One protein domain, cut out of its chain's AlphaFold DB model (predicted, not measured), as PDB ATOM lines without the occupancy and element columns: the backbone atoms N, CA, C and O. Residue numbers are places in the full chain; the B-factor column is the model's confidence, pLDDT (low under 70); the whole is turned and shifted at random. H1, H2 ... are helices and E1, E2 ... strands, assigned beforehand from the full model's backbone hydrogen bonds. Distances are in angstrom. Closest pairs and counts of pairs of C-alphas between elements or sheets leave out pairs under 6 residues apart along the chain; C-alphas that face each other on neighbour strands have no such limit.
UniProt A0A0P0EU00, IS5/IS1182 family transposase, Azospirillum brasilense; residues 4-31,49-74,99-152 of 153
ATOM      1  N   TYR A   4     141.450 167.699 235.417       68.44
ATOM      2  CA  TYR A   4     140.531 167.218 234.386       68.44
ATOM      3  C   TYR A   4     139.434 168.241 234.048       68.44
ATOM      4  O   TYR A   4     139.184 168.511 232.874       68.44
ATOM      5  N   GLN A   5     138.807 168.830 235.072       71.12
ATOM      6  CA  GLN A   5     137.704 169.784 234.915       71.12
ATOM      7  C   GLN A   5     138.192 171.064 234.226       71.12
ATOM      8  O   GLN A   5     137.602 171.492 233.240       71.12
ATOM      9  N   ARG A   6     139.356 171.584 234.647       75.31
ATOM     10  CA  ARG A   6     139.991 172.765 234.033       75.31
ATOM     11  C   ARG A   6     140.272 172.588 232.541       75.31
ATOM     12  O   ARG A   6     140.039 173.503 231.764       75.31
ATOM     13  N   VAL A   7     140.756 171.414 232.128       73.75
ATOM     14  CA  VAL A   7     141.042 171.148 230.707       73.75
ATOM     15  C   VAL A   7     139.757 171.095 229.880       73.75
ATOM     16  O   VAL A   7     139.761 171.518 228.730       73.75
ATOM     17  N   ARG A   8     138.643 170.601 230.433       72.81
ATOM     18  CA  ARG A   8     137.363 170.595 229.709       72.81
ATOM     19  C   ARG A   8     136.794 171.995 229.537       72.81
ATOM     20  O   ARG A   8     136.377 172.330 228.433       72.81
ATOM     21  N   GLU A   9     136.862 172.807 230.583       78.94
ATOM     22  CA  GLU A   9     136.417 174.200 230.536       78.94
ATOM     23  C   GLU A   9     137.241 175.029 229.541       78.94
ATOM     24  O   GLU A   9     136.670 175.777 228.753       78.94
ATOM     25  N   GLN A  10     138.564 174.828 229.483       78.19
ATOM     26  CA  GLN A  10     139.436 175.485 228.495       78.19
ATOM     27  C   GLN A  10     139.107 175.119 227.040       78.19
ATOM     28  O   GLN A  10     139.347 175.914 226.134       78.19
ATOM     29  N   GLU A  11     138.558 173.928 226.804       72.75
ATOM     30  CA  GLU A  11     138.089 173.485 225.485       72.75
ATOM     31  C   GLU A  11     136.602 173.830 225.247       72.75
ATOM     32  O   GLU A  11     136.001 173.331 224.291       72.75
ATOM     33  N   GLY A  12     135.989 174.642 226.120       75.69
ATOM     34  CA  GLY A  12     134.592 175.073 226.017       75.69
ATOM     35  C   GLY A  12     133.577 173.947 226.241       75.69
ATOM     36  O   GLY A  12     132.508 173.942 225.636       75.69
ATOM     37  N   ARG A  13     133.923 172.937 227.046       72.88
ATOM     38  CA  ARG A  13     133.063 171.785 227.360       72.88
ATOM     39  C   ARG A  13     132.668 171.782 228.831       72.88
ATOM     40  O   ARG A  13     133.434 172.215 229.684       72.88
ATOM     41  N   GLU A  14     131.507 171.196 229.122       68.50
ATOM     42  CA  GLU A  14     131.077 170.932 230.497       68.50
ATOM     43  C   GLU A  14     132.122 170.083 231.240       68.50
ATOM     44  O   GLU A  14     132.734 169.184 230.648       68.50
ATOM     45  N   ALA A  15     132.316 170.356 232.534       64.81
ATOM     46  CA  ALA A  15     133.248 169.640 233.404       64.81
ATOM     47  C   ALA A  15     132.939 168.130 233.511       64.81
ATOM     48  O   ALA A  15     133.853 167.328 233.725       64.81
ATOM     49  N   SER A  16     131.675 167.744 233.311       60.34
ATOM     50  CA  SER A  16     131.188 166.361 233.322       60.34
ATOM     51  C   SER A  16     131.520 165.617 232.014       60.34
ATOM     52  O   SER A  16     131.402 166.171 230.913       60.34
ATOM     53  N   PRO A  17     131.948 164.343 232.070       61.69
ATOM     54  CA  PRO A  17     132.254 163.579 230.869       61.69
ATOM     55  C   PRO A  17     131.014 163.045 230.149       61.69
ATOM     56  O   PRO A  17     130.278 162.226 230.675       61.69
ATOM     57  N   THR A  18     130.854 163.446 228.889       56.72
ATOM     58  CA  THR A  18     129.717 163.059 228.034       56.72
ATOM     59  C   THR A  18     129.790 161.623 227.490       56.72
ATOM     60  O   THR A  18     128.764 161.020 227.217       56.72
ATOM     61  N   ALA A  19     130.992 161.071 227.278       59.25
ATOM     62  CA  ALA A  19     131.192 159.701 226.796       59.25
ATOM     63  C   ALA A  19     132.615 159.215 227.109       59.25
ATOM     64  O   ALA A  19     133.574 159.992 227.003       59.25
ATOM     65  N   ALA A  20     132.748 157.932 227.454       61.06
ATOM     66  CA  ALA A  20     134.009 157.262 227.754       61.06
ATOM     67  C   ALA A  20     134.148 155.980 226.920       61.06
ATOM     68  O   ALA A  20     133.190 155.232 226.751       61.06
ATOM     69  N   LEU A  21     135.343 155.724 226.397       63.47
ATOM     70  CA  LEU A  21     135.698 154.489 225.705       63.47
ATOM     71  C   LEU A  21     136.507 153.604 226.648       63.47
ATOM     72  O   LEU A  21     137.490 154.074 227.222       63.47
ATOM     73  N   LEU A  22     136.101 152.338 226.778       63.84
ATOM     74  CA  LEU A  22     136.842 151.319 227.513       63.84
ATOM     75  C   LEU A  22     137.840 150.626 226.578       63.84
ATOM     76  O   LEU A  22     137.449 149.924 225.646       63.84
ATOM     77  N   GLY A  23     139.128 150.817 226.837       62.69
ATOM     78  CA  GLY A  23     140.195 150.014 226.256       62.69
ATOM     79  C   GLY A  23     140.567 148.876 227.199       62.69
ATOM     80  O   GLY A  23     140.910 149.130 228.353       62.69
ATOM     81  N   ASN A  24     140.541 147.639 226.704       62.03
ATOM     82  CA  ASN A  24     141.154 146.506 227.391       62.03
ATOM     83  C   ASN A  24     142.605 146.388 226.920       62.03
ATOM     84  O   ASN A  24     142.865 145.995 225.783       62.03
ATOM     85  N   GLN A  25     143.556 146.726 227.785       67.44
ATOM     86  CA  GLN A  25     144.981 146.582 227.501       67.44
ATOM     87  C   GLN A  25     145.573 145.460 228.354       67.44
ATOM     88  O   GLN A  25     145.579 145.527 229.580       67.44
ATOM     89  N   SER A  26     146.124 144.437 227.705       64.50
ATOM     90  CA  SER A  26     146.840 143.361 228.395       64.50
ATOM     91  C   SER A  26     148.342 143.611 228.321       64.50
ATOM     92  O   SER A  26     148.888 143.744 227.227       64.50
ATOM     93  N   ALA A  27     149.019 143.649 229.468       64.56
ATOM     94  CA  ALA A  27     150.475 143.674 229.535       64.56
ATOM     95  C   ALA A  27     150.988 142.349 230.101       64.56
ATOM     96  O   ALA A  27     150.396 141.763 231.011       64.56
ATOM     97  N   ARG A  28     152.121 141.876 229.577       66.19
ATOM     98  CA  ARG A  28     152.837 140.760 230.203       66.19
ATOM     99  C   ARG A  28     153.500 141.273 231.479       66.19
ATOM    100  O   ARG A  28     154.114 142.343 231.449       66.19
ATOM    101  N   ALA A  29     153.386 140.524 232.573       62.19
ATOM    102  CA  ALA A  29     154.234 140.770 233.730       62.19
ATOM    103  C   ALA A  29     155.702 140.632 233.311       62.19
ATOM    104  O   ALA A  29     156.044 139.766 232.498       62.19
ATOM    105  N   ALA A  30     156.556 141.521 233.813       59.19
ATOM    106  CA  ALA A  30     157.989 141.322 233.708       59.19
ATOM    107  C   ALA A  30     158.334 140.011 234.417       59.19
ATOM    108  O   ALA A  30     157.782 139.717 235.476       59.19
ATOM    109  N   GLU A  31     159.206 139.215 233.808       53.72
ATOM    110  CA  GLU A  31     159.709 137.981 234.396       53.72
ATOM    111  C   GLU A  31     160.496 138.339 235.663       53.72
ATOM    112  O   GLU A  31     161.663 138.714 235.627       53.72
ATOM    113  N   GLY A  49     149.420 137.452 233.047       64.56
ATOM    114  CA  GLY A  49     149.230 138.796 232.504       64.56
ATOM    115  C   GLY A  49     148.676 139.763 233.547       64.56
ATOM    116  O   GLY A  49     148.224 139.359 234.614       64.56
ATOM    117  N   VAL A  50     148.682 141.050 233.224       71.38
ATOM    118  CA  VAL A  50     147.916 142.080 233.933       71.38
ATOM    119  C   VAL A  50     147.005 142.752 232.912       71.38
ATOM    120  O   VAL A  50     147.463 143.158 231.839       71.38
ATOM    121  N   LYS A  51     145.712 142.829 233.223       72.88
ATOM    122  CA  LYS A  51     144.688 143.471 232.400       72.88
ATOM    123  C   LYS A  51     144.397 144.861 232.950       72.88
ATOM    124  O   LYS A  51     144.199 145.041 234.148       72.88
ATOM    125  N   HIS A  52     144.369 145.835 232.055       76.25
ATOM    126  CA  HIS A  52     144.053 147.220 232.353       76.25
ATOM    127  C   HIS A  52     142.753 147.573 231.642       76.25
ATOM    128  O   HIS A  52     142.638 147.421 230.424       76.25
ATOM    129  N   HIS A  53     141.796 148.053 232.418       75.69
ATOM    130  CA  HIS A  53     140.544 148.632 231.972       75.69
ATOM    131  C   HIS A  53     140.718 150.147 231.994       75.69
ATOM    132  O   HIS A  53     140.783 150.760 233.059       75.69
ATOM    133  N   ILE A  54     140.870 150.743 230.816       75.88
ATOM    134  CA  ILE A  54     141.200 152.160 230.666       75.88
ATOM    135  C   ILE A  54     139.977 152.878 230.119       75.88
ATOM    136  O   ILE A  54     139.546 152.591 229.007       75.88
ATOM    137  N   LEU A  55     139.445 153.832 230.876       76.62
ATOM    138  CA  LEU A  55     138.371 154.711 230.433       76.62
ATOM    139  C   LEU A  55     138.963 156.023 229.923       76.62
ATOM    140  O   LEU A  55     139.595 156.771 230.672       76.62
ATOM    141  N   VAL A  56     138.741 156.309 228.642       75.69
ATOM    142  CA  VAL A  56     139.229 157.522 227.972       75.69
ATOM    143  C   VAL A  56     138.052 158.330 227.433       75.69
ATOM    144  O   VAL A  56     137.193 157.801 226.736       75.69
ATOM    145  N   GLY A  57     138.007 159.624 227.739       74.38
ATOM    146  CA  GLY A  57     136.995 160.547 227.229       74.38
ATOM    147  C   GLY A  57     137.237 160.982 225.778       74.38
ATOM    148  O   GLY A  57     138.305 160.772 225.206       74.38
ATOM    149  N   THR A  58     136.268 161.690 225.198       70.81
ATOM    150  CA  THR A  58     136.306 162.197 223.808       70.81
ATOM    151  C   THR A  58     137.446 163.179 223.505       70.81
ATOM    152  O   THR A  58     137.844 163.323 222.352       70.81
ATOM    153  N   LEU A  59     138.011 163.827 224.528       72.81
ATOM    154  CA  LEU A  59     139.203 164.681 224.412       72.81
ATOM    155  C   LEU A  59     140.520 163.893 224.545       72.81
ATOM    156  O   LEU A  59     141.592 164.493 224.643       72.81
ATOM    157  N   GLY A  60     140.455 162.560 224.632       71.69
ATOM    158  CA  GLY A  60     141.592 161.684 224.927       71.69
ATOM    159  C   GLY A  60     142.044 161.740 226.390       71.69
ATOM    160  O   GLY A  60     143.203 161.467 226.701       71.69
ATOM    161  N   LEU A  61     141.219 162.273 227.299       75.00
ATOM    162  CA  LEU A  61     141.568 162.413 228.718       75.00
ATOM    163  C   LEU A  61     141.222 161.125 229.451       75.00
ATOM    164  O   LEU A  61     140.143 160.578 229.246       75.00
ATOM    165  N   LEU A  62     142.117 160.673 230.317       73.00
ATOM    166  CA  LEU A  62     141.882 159.498 231.139       73.00
ATOM    167  C   LEU A  62     140.872 159.853 232.227       73.00
ATOM    168  O   LEU A  62     141.055 160.829 232.952       73.00
ATOM    169  N   LEU A  63     139.792 159.086 232.274       74.19
ATOM    170  CA  LEU A  63     138.707 159.232 233.235       74.19
ATOM    171  C   LEU A  63     138.916 158.319 234.428       74.19
ATOM    172  O   LEU A  63     138.777 158.742 235.569       74.19
ATOM    173  N   ASN A  64     139.268 157.069 234.143       72.00
ATOM    174  CA  ASN A  64     139.538 156.072 235.156       72.00
ATOM    175  C   ASN A  64     140.447 154.984 234.574       72.00
ATOM    176  O   ASN A  64     140.392 154.696 233.377       72.00
ATOM    177  N   VAL A  65     141.270 154.379 235.422       73.06
ATOM    178  CA  VAL A  65     142.053 153.189 235.099       73.06
ATOM    179  C   VAL A  65     141.877 152.201 236.223       73.06
ATOM    180  O   VAL A  65     142.125 152.512 237.384       73.06
ATOM    181  N   VAL A  66     141.507 150.986 235.851       72.81
ATOM    182  CA  VAL A  66     141.423 149.869 236.777       72.81
ATOM    183  C   VAL A  66     142.366 148.779 236.293       72.81
ATOM    184  O   VAL A  66     142.369 148.430 235.114       72.81
ATOM    185  N   VAL A  67     143.204 148.269 237.193       72.44
ATOM    186  CA  VAL A  67     144.235 147.278 236.871       72.44
ATOM    187  C   VAL A  67     144.002 146.010 237.675       72.44
ATOM    188  O   VAL A  67     143.800 146.064 238.890       72.44
ATOM    189  N   HIS A  68     144.044 144.865 236.999       67.56
ATOM    190  CA  HIS A  68     143.795 143.551 237.584       67.56
ATOM    191  C   HIS A  68     144.829 142.526 237.120       67.56
ATOM    192  O   HIS A  68     145.271 142.536 235.971       67.56
ATOM    193  N   HIS A  69     145.207 141.606 238.008       61.72
ATOM    194  CA  HIS A  69     145.979 140.428 237.613       61.72
ATOM    195  C   HIS A  69     145.121 139.516 236.723       61.72
ATOM    196  O   HIS A  69     143.946 139.313 237.010       61.72
ATOM    197  N   ALA A  70     145.704 138.937 235.673       59.69
ATOM    198  CA  ALA A  70     145.045 137.936 234.839       59.69
ATOM    199  C   ALA A  70     145.017 136.596 235.593       59.69
ATOM    200  O   ALA A  70     145.986 135.829 235.568       59.69
ATOM    201  N   GLY A  71     143.929 136.355 236.322       53.59
ATOM    202  CA  GLY A  71     143.617 135.088 236.982       53.59
ATOM    203  C   GLY A  71     142.501 134.322 236.254       53.59
ATOM    204  O   GLY A  71     141.872 134.872 235.354       53.59
ATOM    205  N   PRO A  72     142.213 133.061 236.631       46.34
ATOM    206  CA  PRO A  72     141.208 132.212 235.972       46.34
ATOM    207  C   PRO A  72     139.741 132.663 236.129       46.34
ATOM    208  O   PRO A  72     138.847 131.893 235.805       46.34
ATOM    209  N   GLN A  73     139.476 133.871 236.629       46.53
ATOM    210  CA  GLN A  73     138.137 134.356 236.991       46.53
ATOM    211  C   GLN A  73     137.606 135.457 236.063       46.53
ATOM    212  O   GLN A  73     136.523 135.974 236.287       46.53
ATOM    213  N   ASP A  74     138.313 135.797 234.981       44.00
ATOM    214  CA  ASP A  74     137.896 136.876 234.068       44.00
ATOM    215  C   ASP A  74     136.610 136.568 233.256       44.00
ATOM    216  O   ASP A  74     136.176 137.415 232.474       44.00
ATOM    217  N   LYS A  99     135.190 161.454 216.418       66.56
ATOM    218  CA  LYS A  99     136.349 161.537 217.337       66.56
ATOM    219  C   LYS A  99     136.734 160.261 218.102       66.56
ATOM    220  O   LYS A  99     137.600 160.336 218.970       66.56
ATOM    221  N   ARG A 100     136.221 159.076 217.740       70.00
ATOM    222  CA  ARG A 100     136.721 157.792 218.294       70.00
ATOM    223  C   ARG A 100     138.246 157.635 218.167       70.00
ATOM    224  O   ARG A 100     138.896 157.191 219.112       70.00
ATOM    225  N   TRP A 101     138.812 158.084 217.045       76.38
ATOM    226  CA  TRP A 101     140.250 158.013 216.763       76.38
ATOM    227  C   TRP A 101     141.123 158.721 217.814       76.38
ATOM    228  O   TRP A 101     142.268 158.331 218.012       76.38
ATOM    229  N   LEU A 102     140.604 159.729 218.532       76.69
ATOM    230  CA  LEU A 102     141.350 160.436 219.583       76.69
ATOM    231  C   LEU A 102     141.598 159.550 220.809       76.69
ATOM    232  O   LEU A 102     142.670 159.614 221.421       76.69
ATOM    233  N   ALA A 103     140.635 158.698 221.163       74.12
ATOM    234  CA  ALA A 103     140.816 157.738 222.246       74.12
ATOM    235  C   ALA A 103     141.826 156.655 221.852       74.12
ATOM    236  O   ALA A 103     142.751 156.375 222.612       74.12
ATOM    237  N   GLU A 104     141.717 156.123 220.636       76.62
ATOM    238  CA  GLU A 104     142.670 155.145 220.098       76.62
ATOM    239  C   GLU A 104     144.082 155.744 219.985       76.62
ATOM    240  O   GLU A 104     145.054 155.127 220.414       76.62
ATOM    241  N   GLN A 105     144.209 156.999 219.543       82.44
ATOM    242  CA  GLN A 105     145.483 157.720 219.532       82.44
ATOM    243  C   GLN A 105     146.064 157.885 220.943       82.44
ATOM    244  O   GLN A 105     147.278 157.798 221.125       82.44
ATOM    245  N   THR A 106     145.221 158.116 221.951       78.56
ATOM    246  CA  THR A 106     145.671 158.213 223.347       78.56
ATOM    247  C   THR A 106     146.210 156.873 223.836       78.56
ATOM    248  O   THR A 106     147.299 156.832 224.407       78.56
ATOM    249  N   LEU A 107     145.512 155.773 223.543       77.00
ATOM    250  CA  LEU A 107     145.974 154.420 223.859       77.00
ATOM    251  C   LEU A 107     147.311 154.107 223.164       77.00
ATOM    252  O   LEU A 107     148.244 153.640 223.814       77.00
ATOM    253  N   SER A 108     147.461 154.471 221.888       82.12
ATOM    254  CA  SER A 108     148.723 154.330 221.144       82.12
ATOM    255  C   SER A 108     149.858 155.208 221.686       82.12
ATOM    256  O   SER A 108     151.034 154.874 221.574       82.12
ATOM    257  N   ARG A 109     149.548 156.354 222.299       83.62
ATOM    258  CA  ARG A 109     150.557 157.186 222.974       83.62
ATOM    259  C   ARG A 109     150.964 156.602 224.324       83.62
ATOM    260  O   ARG A 109     152.132 156.707 224.691       83.62
ATOM    261  N   LEU A 110     150.038 155.956 225.031       80.06
ATOM    262  CA  LEU A 110     150.327 155.247 226.278       80.06
ATOM    263  C   LEU A 110     151.231 154.030 226.043       80.06
ATOM    264  O   LEU A 110     152.148 153.806 226.828       80.06
ATOM    265  N   THR A 111     151.071 153.294 224.939       77.38
ATOM    266  CA  THR A 111     151.986 152.184 224.599       77.38
ATOM    267  C   THR A 111     153.408 152.656 224.282       77.38
ATOM    268  O   THR A 111     154.356 151.891 224.449       77.38
ATOM    269  N   ARG A 112     153.600 153.931 223.908       79.81
ATOM    270  CA  ARG A 112     154.933 154.539 223.741       79.81
ATOM    271  C   ARG A 112     155.655 154.760 225.077       79.81
ATOM    272  O   ARG A 112     156.880 154.877 225.105       79.81
ATOM    273  N   CYS A 113     154.933 154.787 226.199       77.81
ATOM    274  CA  CYS A 113     155.544 154.755 227.523       77.81
ATOM    275  C   CYS A 113     156.039 153.332 227.808       77.81
ATOM    276  O   CYS A 113     155.266 152.463 228.198       77.81
ATOM    277  N   ARG A 114     157.353 153.099 227.667       78.12
ATOM    278  CA  ARG A 114     157.987 151.775 227.840       78.12
ATOM    279  C   ARG A 114     157.612 151.070 229.155       78.12
ATOM    280  O   ARG A 114     157.516 149.847 229.175       78.12
ATOM    281  N   ARG A 115     157.351 151.825 230.232       76.56
ATOM    282  CA  ARG A 115     156.904 151.286 231.535       76.56
ATOM    283  C   ARG A 115     155.492 150.678 231.518       76.56
ATOM    284  O   ARG A 115     155.190 149.902 232.409       76.56
ATOM    285  N   LEU A 116     154.655 151.003 230.529       74.88
ATOM    286  CA  LEU A 116     153.301 150.455 230.349       74.88
ATOM    287  C   LEU A 116     153.262 149.250 229.389       74.88
ATOM    288  O   LEU A 116     152.251 148.560 229.307       74.88
ATOM    289  N   VAL A 117     154.355 148.976 228.665       74.31
ATOM    290  CA  VAL A 117     154.448 147.852 227.708       74.31
ATOM    291  C   VAL A 117     154.545 146.503 228.426       74.31
ATOM    292  O   VAL A 117     154.011 145.496 227.961       74.31
ATOM    293  N   ARG A 118     155.223 146.472 229.576       74.25
ATOM    294  CA  ARG A 118     155.280 145.320 230.481       74.25
ATOM    295  C   ARG A 118     154.992 145.793 231.893       74.25
ATOM    296  O   ARG A 118     155.416 146.877 232.280       74.25
ATOM    297  N   HIS A 119     154.303 144.967 232.665       71.88
ATOM    298  CA  HIS A 119     154.027 145.269 234.060       71.88
ATOM    299  C   HIS A 119     155.260 144.925 234.902       71.88
ATOM    300  O   HIS A 119     155.489 143.763 235.229       71.88
ATOM    301  N   TYR A 120     156.079 145.934 235.198       69.50
ATOM    302  CA  TYR A 120     157.265 145.802 236.056       69.50
ATOM    303  C   TYR A 120     156.959 146.009 237.542       69.50
ATOM    304  O   TYR A 120     157.781 145.668 238.390       69.50
ATOM    305  N   GLU A 121     155.800 146.590 237.850       69.88
ATOM    306  CA  GLU A 121     155.432 146.959 239.212       69.88
ATOM    307  C   GLU A 121     155.049 145.716 240.030       69.88
ATOM    308  O   GLU A 121     154.417 144.789 239.521       69.88
ATOM    309  N   GLN A 122     155.437 145.687 241.307       61.28
ATOM    310  CA  GLN A 122     155.074 144.596 242.222       61.28
ATOM    311  C   GLN A 122     153.608 144.688 242.670       61.28
ATOM    312  O   GLN A 122     152.964 143.663 242.875       61.28
ATOM    313  N   TYR A 123     153.073 145.910 242.770       66.12
ATOM    314  CA  TYR A 123     151.714 146.184 243.233       66.12
ATOM    315  C   TYR A 123     150.865 146.842 242.138       66.12
ATOM    316  O   TYR A 123     151.336 147.715 241.407       66.12
ATOM    317  N   LEU A 124     149.581 146.468 242.074       67.75
ATOM    318  CA  LEU A 124     148.594 147.045 241.148       67.75
ATOM    319  C   LEU A 124     148.370 148.549 241.385       67.75
ATOM    320  O   LEU A 124     148.153 149.307 240.447       67.75
ATOM    321  N   CYS A 125     148.453 149.005 242.636       67.56
ATOM    322  CA  CYS A 125     148.291 150.424 242.960       67.56
ATOM    323  C   CYS A 125     149.388 151.276 242.307       67.56
ATOM    324  O   CYS A 125     149.122 152.369 241.811       67.56
ATOM    325  N   THR A 126     150.615 150.755 242.237       74.94
ATOM    326  CA  THR A 126     151.737 151.460 241.613       74.94
ATOM    327  C   THR A 126     151.568 151.553 240.100       74.94
ATOM    328  O   THR A 126     151.899 152.581 239.511       74.94
ATOM    329  N   SER A 127     150.992 150.536 239.449       74.75
ATOM    330  CA  SER A 127     150.752 150.604 238.005       74.75
ATOM    331  C   SER A 127     149.708 151.659 237.643       74.75
ATOM    332  O   SER A 127     149.943 152.407 236.695       74.75
ATOM    333  N   VAL A 128     148.642 151.832 238.441       78.81
ATOM    334  CA  VAL A 128     147.676 152.945 238.290       78.81
ATOM    335  C   VAL A 128     148.389 154.304 238.301       78.81
ATOM    336  O   VAL A 128     148.138 155.150 237.439       78.81
ATOM    337  N   VAL A 129     149.345 154.506 239.213       83.94
ATOM    338  CA  VAL A 129     150.134 155.748 239.286       83.94
ATOM    339  C   VAL A 129     150.960 155.967 238.013       83.94
ATOM    340  O   VAL A 129     151.008 157.086 237.501       83.94
ATOM    341  N   VAL A 130     151.554 154.917 237.436       83.44
ATOM    342  CA  VAL A 130     152.298 155.022 236.166       83.44
ATOM    343  C   VAL A 130     151.385 155.458 235.010       83.44
ATOM    344  O   VAL A 130     151.815 156.266 234.184       83.44
ATOM    345  N   PHE A 131     150.119 155.015 234.969       83.31
ATOM    346  CA  PHE A 131     149.137 155.524 233.995       83.31
ATOM    347  C   PHE A 131     148.865 157.017 234.186       83.31
ATOM    348  O   PHE A 131     148.871 157.769 233.208       83.31
ATOM    349  N   HIS A 132     148.680 157.477 235.426       83.00
ATOM    350  CA  HIS A 132     148.487 158.902 235.705       83.00
ATOM    351  C   HIS A 132     149.710 159.742 235.311       83.00
ATOM    352  O   HIS A 132     149.553 160.769 234.653       83.00
ATOM    353  N   ILE A 133     150.927 159.287 235.621       86.94
ATOM    354  CA  ILE A 133     152.172 159.973 235.235       86.94
ATOM    355  C   ILE A 133     152.307 160.049 233.709       86.94
ATOM    356  O   ILE A 133     152.621 161.110 233.162       86.94
ATOM    357  N   ALA A 134     152.041 158.946 233.003       86.06
ATOM    358  CA  ALA A 134     152.057 158.922 231.543       86.06
ATOM    359  C   ALA A 134     151.060 159.936 230.956       86.06
ATOM    360  O   ALA A 134     151.404 160.685 230.040       86.06
ATOM    361  N   MET A 135     149.856 160.025 231.527       82.62
ATOM    362  CA  MET A 135     148.837 160.987 231.104       82.62
ATOM    363  C   MET A 135     149.232 162.437 231.359       82.62
ATOM    364  O   MET A 135     149.036 163.274 230.478       82.62
ATOM    365  N   ILE A 136     149.820 162.735 232.518       85.81
ATOM    366  CA  ILE A 136     150.340 164.071 232.825       85.81
ATOM    367  C   ILE A 136     151.389 164.461 231.783       85.81
ATOM    368  O   ILE A 136     151.272 165.514 231.162       85.81
ATOM    369  N   ARG A 137     152.357 163.581 231.499       86.06
ATOM    370  CA  ARG A 137     153.390 163.830 230.485       86.06
ATOM    371  C   ARG A 137     152.789 164.093 229.102       86.06
ATOM    372  O   ARG A 137     153.158 165.068 228.452       86.06
ATOM    373  N   LEU A 138     151.842 163.264 228.657       81.50
ATOM    374  CA  LEU A 138     151.171 163.451 227.366       81.50
ATOM    375  C   LEU A 138     150.412 164.780 227.291       81.50
ATOM    376  O   LEU A 138     150.364 165.390 226.222       81.50
ATOM    377  N   ARG A 139     149.826 165.231 228.404       80.56
ATOM    378  CA  ARG A 139     149.096 166.499 228.467       80.56
ATOM    379  C   ARG A 139     150.011 167.703 228.490       80.56
ATOM    380  O   ARG A 139     149.745 168.648 227.757       80.56
ATOM    381  N   LEU A 140     151.108 167.637 229.232       83.81
ATOM    382  CA  LEU A 140     152.125 168.681 229.215       83.81
ATOM    383  C   LEU A 140     152.701 168.868 227.807       83.81
ATOM    384  O   LEU A 140     152.774 169.995 227.332       83.81
ATOM    385  N   CYS A 141     152.999 167.781 227.086       81.56
ATOM    386  CA  CYS A 141     153.464 167.877 225.699       81.56
ATOM    387  C   CYS A 141     152.434 168.539 224.766       81.56
ATOM    388  O   CYS A 141     152.808 169.328 223.906       81.56
ATOM    389  N   GLN A 142     151.142 168.241 224.927       77.56
ATOM    390  CA  GLN A 142     150.086 168.848 224.107       77.56
ATOM    391  C   GLN A 142     149.877 170.330 224.424       77.56
ATOM    392  O   GLN A 142     149.702 171.131 223.510       77.56
ATOM    393  N   LEU A 143     149.890 170.696 225.708       81.06
ATOM    394  CA  LEU A 143     149.767 172.089 226.132       81.06
ATOM    395  C   LEU A 143     150.952 172.916 225.634       81.06
ATOM    396  O   LEU A 143     150.735 173.990 225.087       81.06
ATOM    397  N   ALA A 144     152.175 172.386 225.730       84.38
ATOM    398  CA  ALA A 144     153.368 173.042 225.200       84.38
ATOM    399  C   ALA A 144     153.262 173.298 223.684       84.38
ATOM    400  O   ALA A 144     153.553 174.398 223.222       84.38
ATOM    401  N   GLN A 145     152.766 172.323 222.911       80.25
ATOM    402  CA  GLN A 145     152.527 172.491 221.470       80.25
ATOM    403  C   GLN A 145     151.473 173.568 221.175       80.25
ATOM    404  O   GLN A 145     151.671 174.402 220.295       80.25
ATOM    405  N   LYS A 146     150.361 173.582 221.924       79.25
ATOM    406  CA  LYS A 146     149.307 174.596 221.766       79.25
ATOM    407  C   LYS A 146     149.788 176.001 222.122       79.25
ATOM    408  O   LYS A 146     149.413 176.949 221.442       79.25
ATOM    409  N   GLN A 147     150.588 176.136 223.180       76.81
ATOM    410  CA  GLN A 147     151.158 177.420 223.590       76.81
ATOM    411  C   GLN A 147     152.141 177.942 222.545       76.81
ATOM    412  O   GLN A 147     152.001 179.087 222.139       76.81
ATOM    413  N   SER A 148     153.044 177.089 222.048       77.44
ATOM    414  CA  SER A 148     153.972 177.448 220.970       77.44
ATOM    415  C   SER A 148     153.243 177.911 219.710       77.44
ATOM    416  O   SER A 148     153.655 178.892 219.105       77.44
ATOM    417  N   PHE A 149     152.145 177.250 219.334       76.38
ATOM    418  CA  PHE A 149     151.334 177.680 218.196       76.38
ATOM    419  C   PHE A 149     150.670 179.042 218.442       76.38
ATOM    420  O   PHE A 149     150.696 179.904 217.574       76.38
ATOM    421  N   ARG A 150     150.108 179.252 219.640       70.50
ATOM    422  CA  ARG A 150     149.397 180.488 220.003       70.50
ATOM    423  C   ARG A 150     150.331 181.693 220.175       70.50
ATOM    424  O   ARG A 150     149.880 182.811 219.999       70.50
ATOM    425  N   SER A 151     151.601 181.483 220.521       71.50
ATOM    426  CA  SER A 151     152.615 182.549 220.602       71.50
ATOM    427  C   SER A 151     153.177 182.979 219.243       71.50
ATOM    428  O   SER A 151     153.917 183.954 219.182       71.50
ATOM    429  N   SER A 152     152.888 182.231 218.173       66.00
ATOM    430  CA  SER A 152     153.357 182.516 216.808       66.00
ATOM    431  C   SER A 152     152.304 183.202 215.928       66.00
ATOM    432  O   SER A 152     152.580 183.471 214.761       66.00
TER     433      SER A 152
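Overview. This is residues 4 to 31, 49 to 74 and 99 to 152 of the 153 residues of the protein "IS5/IS1182 family transposase" of Azospirillum brasilense (UniProt A0A0P0EU00). A twisted sheet of three long strands has two helices covering one of its faces: H2 slants over E2, and the long H4 runs along E3; residues 144 to 152, of which 144 to 150 belong to H4, stick out past the body. H1 lies off the sheet, and the short H3 sits between H2 and H4 along the chain. The printed part has 108 residues, with four named helices and three named strands in the order H1, E1, E2, E3, H2, H3, H4, a mixed class of helices and strands; the sheet's order is E1, E2, E3, all antiparallel. The whole is compact, with a radius of gyration of the C-alphas of 15.1 A, yet elongated in outline, spanning 51 by 27 by 23 A.

Arrangement. H1, residues 4 to 10, leads by a short link to E1, residues 20 to 29, an edge strand. E2, residues 49 to 57, is its antiparallel neighbour at 157 degrees, with N 23 and O 54 at 2.8 A. E2 forms a hairpin with E3, residues 62 to 69, the other edge strand, at 167 degrees, with N 53 and O 66 at 2.8 A. H2, residues 100 to 111, is on the sheet at a height over the sheet of 8.8 A, over E2, slantwise to the strands at 41 degrees to E2 on the local plane; the closest C-alphas of the two, Val 56 and Ala 103, are 5.9 A apart. H3, residues 114 to 117, only grazes the sheet with residues 116 to 117. H4, residues 124 to 150, is on the same face as H2 at a height over the sheet of 10.5 A, over E3 and only just over E2, on which 3 of its C-alphas fall; it runs along the strands, at 27 degrees to E3 on the local plane. The closest C-alphas of E3 and H4, Val 67 and Leu 124, are 6.1 A apart. These are two layers, helices on one face of a sheet. H2 and H4 touch at a steep tilt of 64 degrees, opposite ways, with C-alphas 110 and 134 closest at 6.6 A; H2 does so with residues 109 to 110 alone. H3 and H4 only just touch, with 3 pairs of C-alphas within 8 A, the closest being 116 and 130 at 7.5 A. H1 is not on the sheet and is apart from H2, H3 and H4. In H1, H2 and H4 every O i to N i+4 pair is within hydrogen-bond range; H3 is too short for one.

Along the chain. H1 begins at C-alpha 4 (140.531, 167.218, 234.386). E1 measures 26.8 A from first to last C-alpha, E2 25.5 A and E3 20.6 A. H2 measures 17.4 A and H4 39.6 A, ending at C-alpha 150 (149.397, 180.488, 220.003).

Size, cuts and confidence. The two C-alphas farthest apart, those of Pro 72 and Ser 152, are 55.2 A apart. Residues 32 to 48 are not printed, a gap of 10.7 A between C-alphas 31 and 49; neither are residues 75 to 98, a gap of 29.8 A between C-alphas 74 and 99. Of the links that are printed whole, none is long. Mean pLDDT of the printed part is 72.2; 35 residues are under 70, among them 14 to 31, 68 to 74 and 120 to 125.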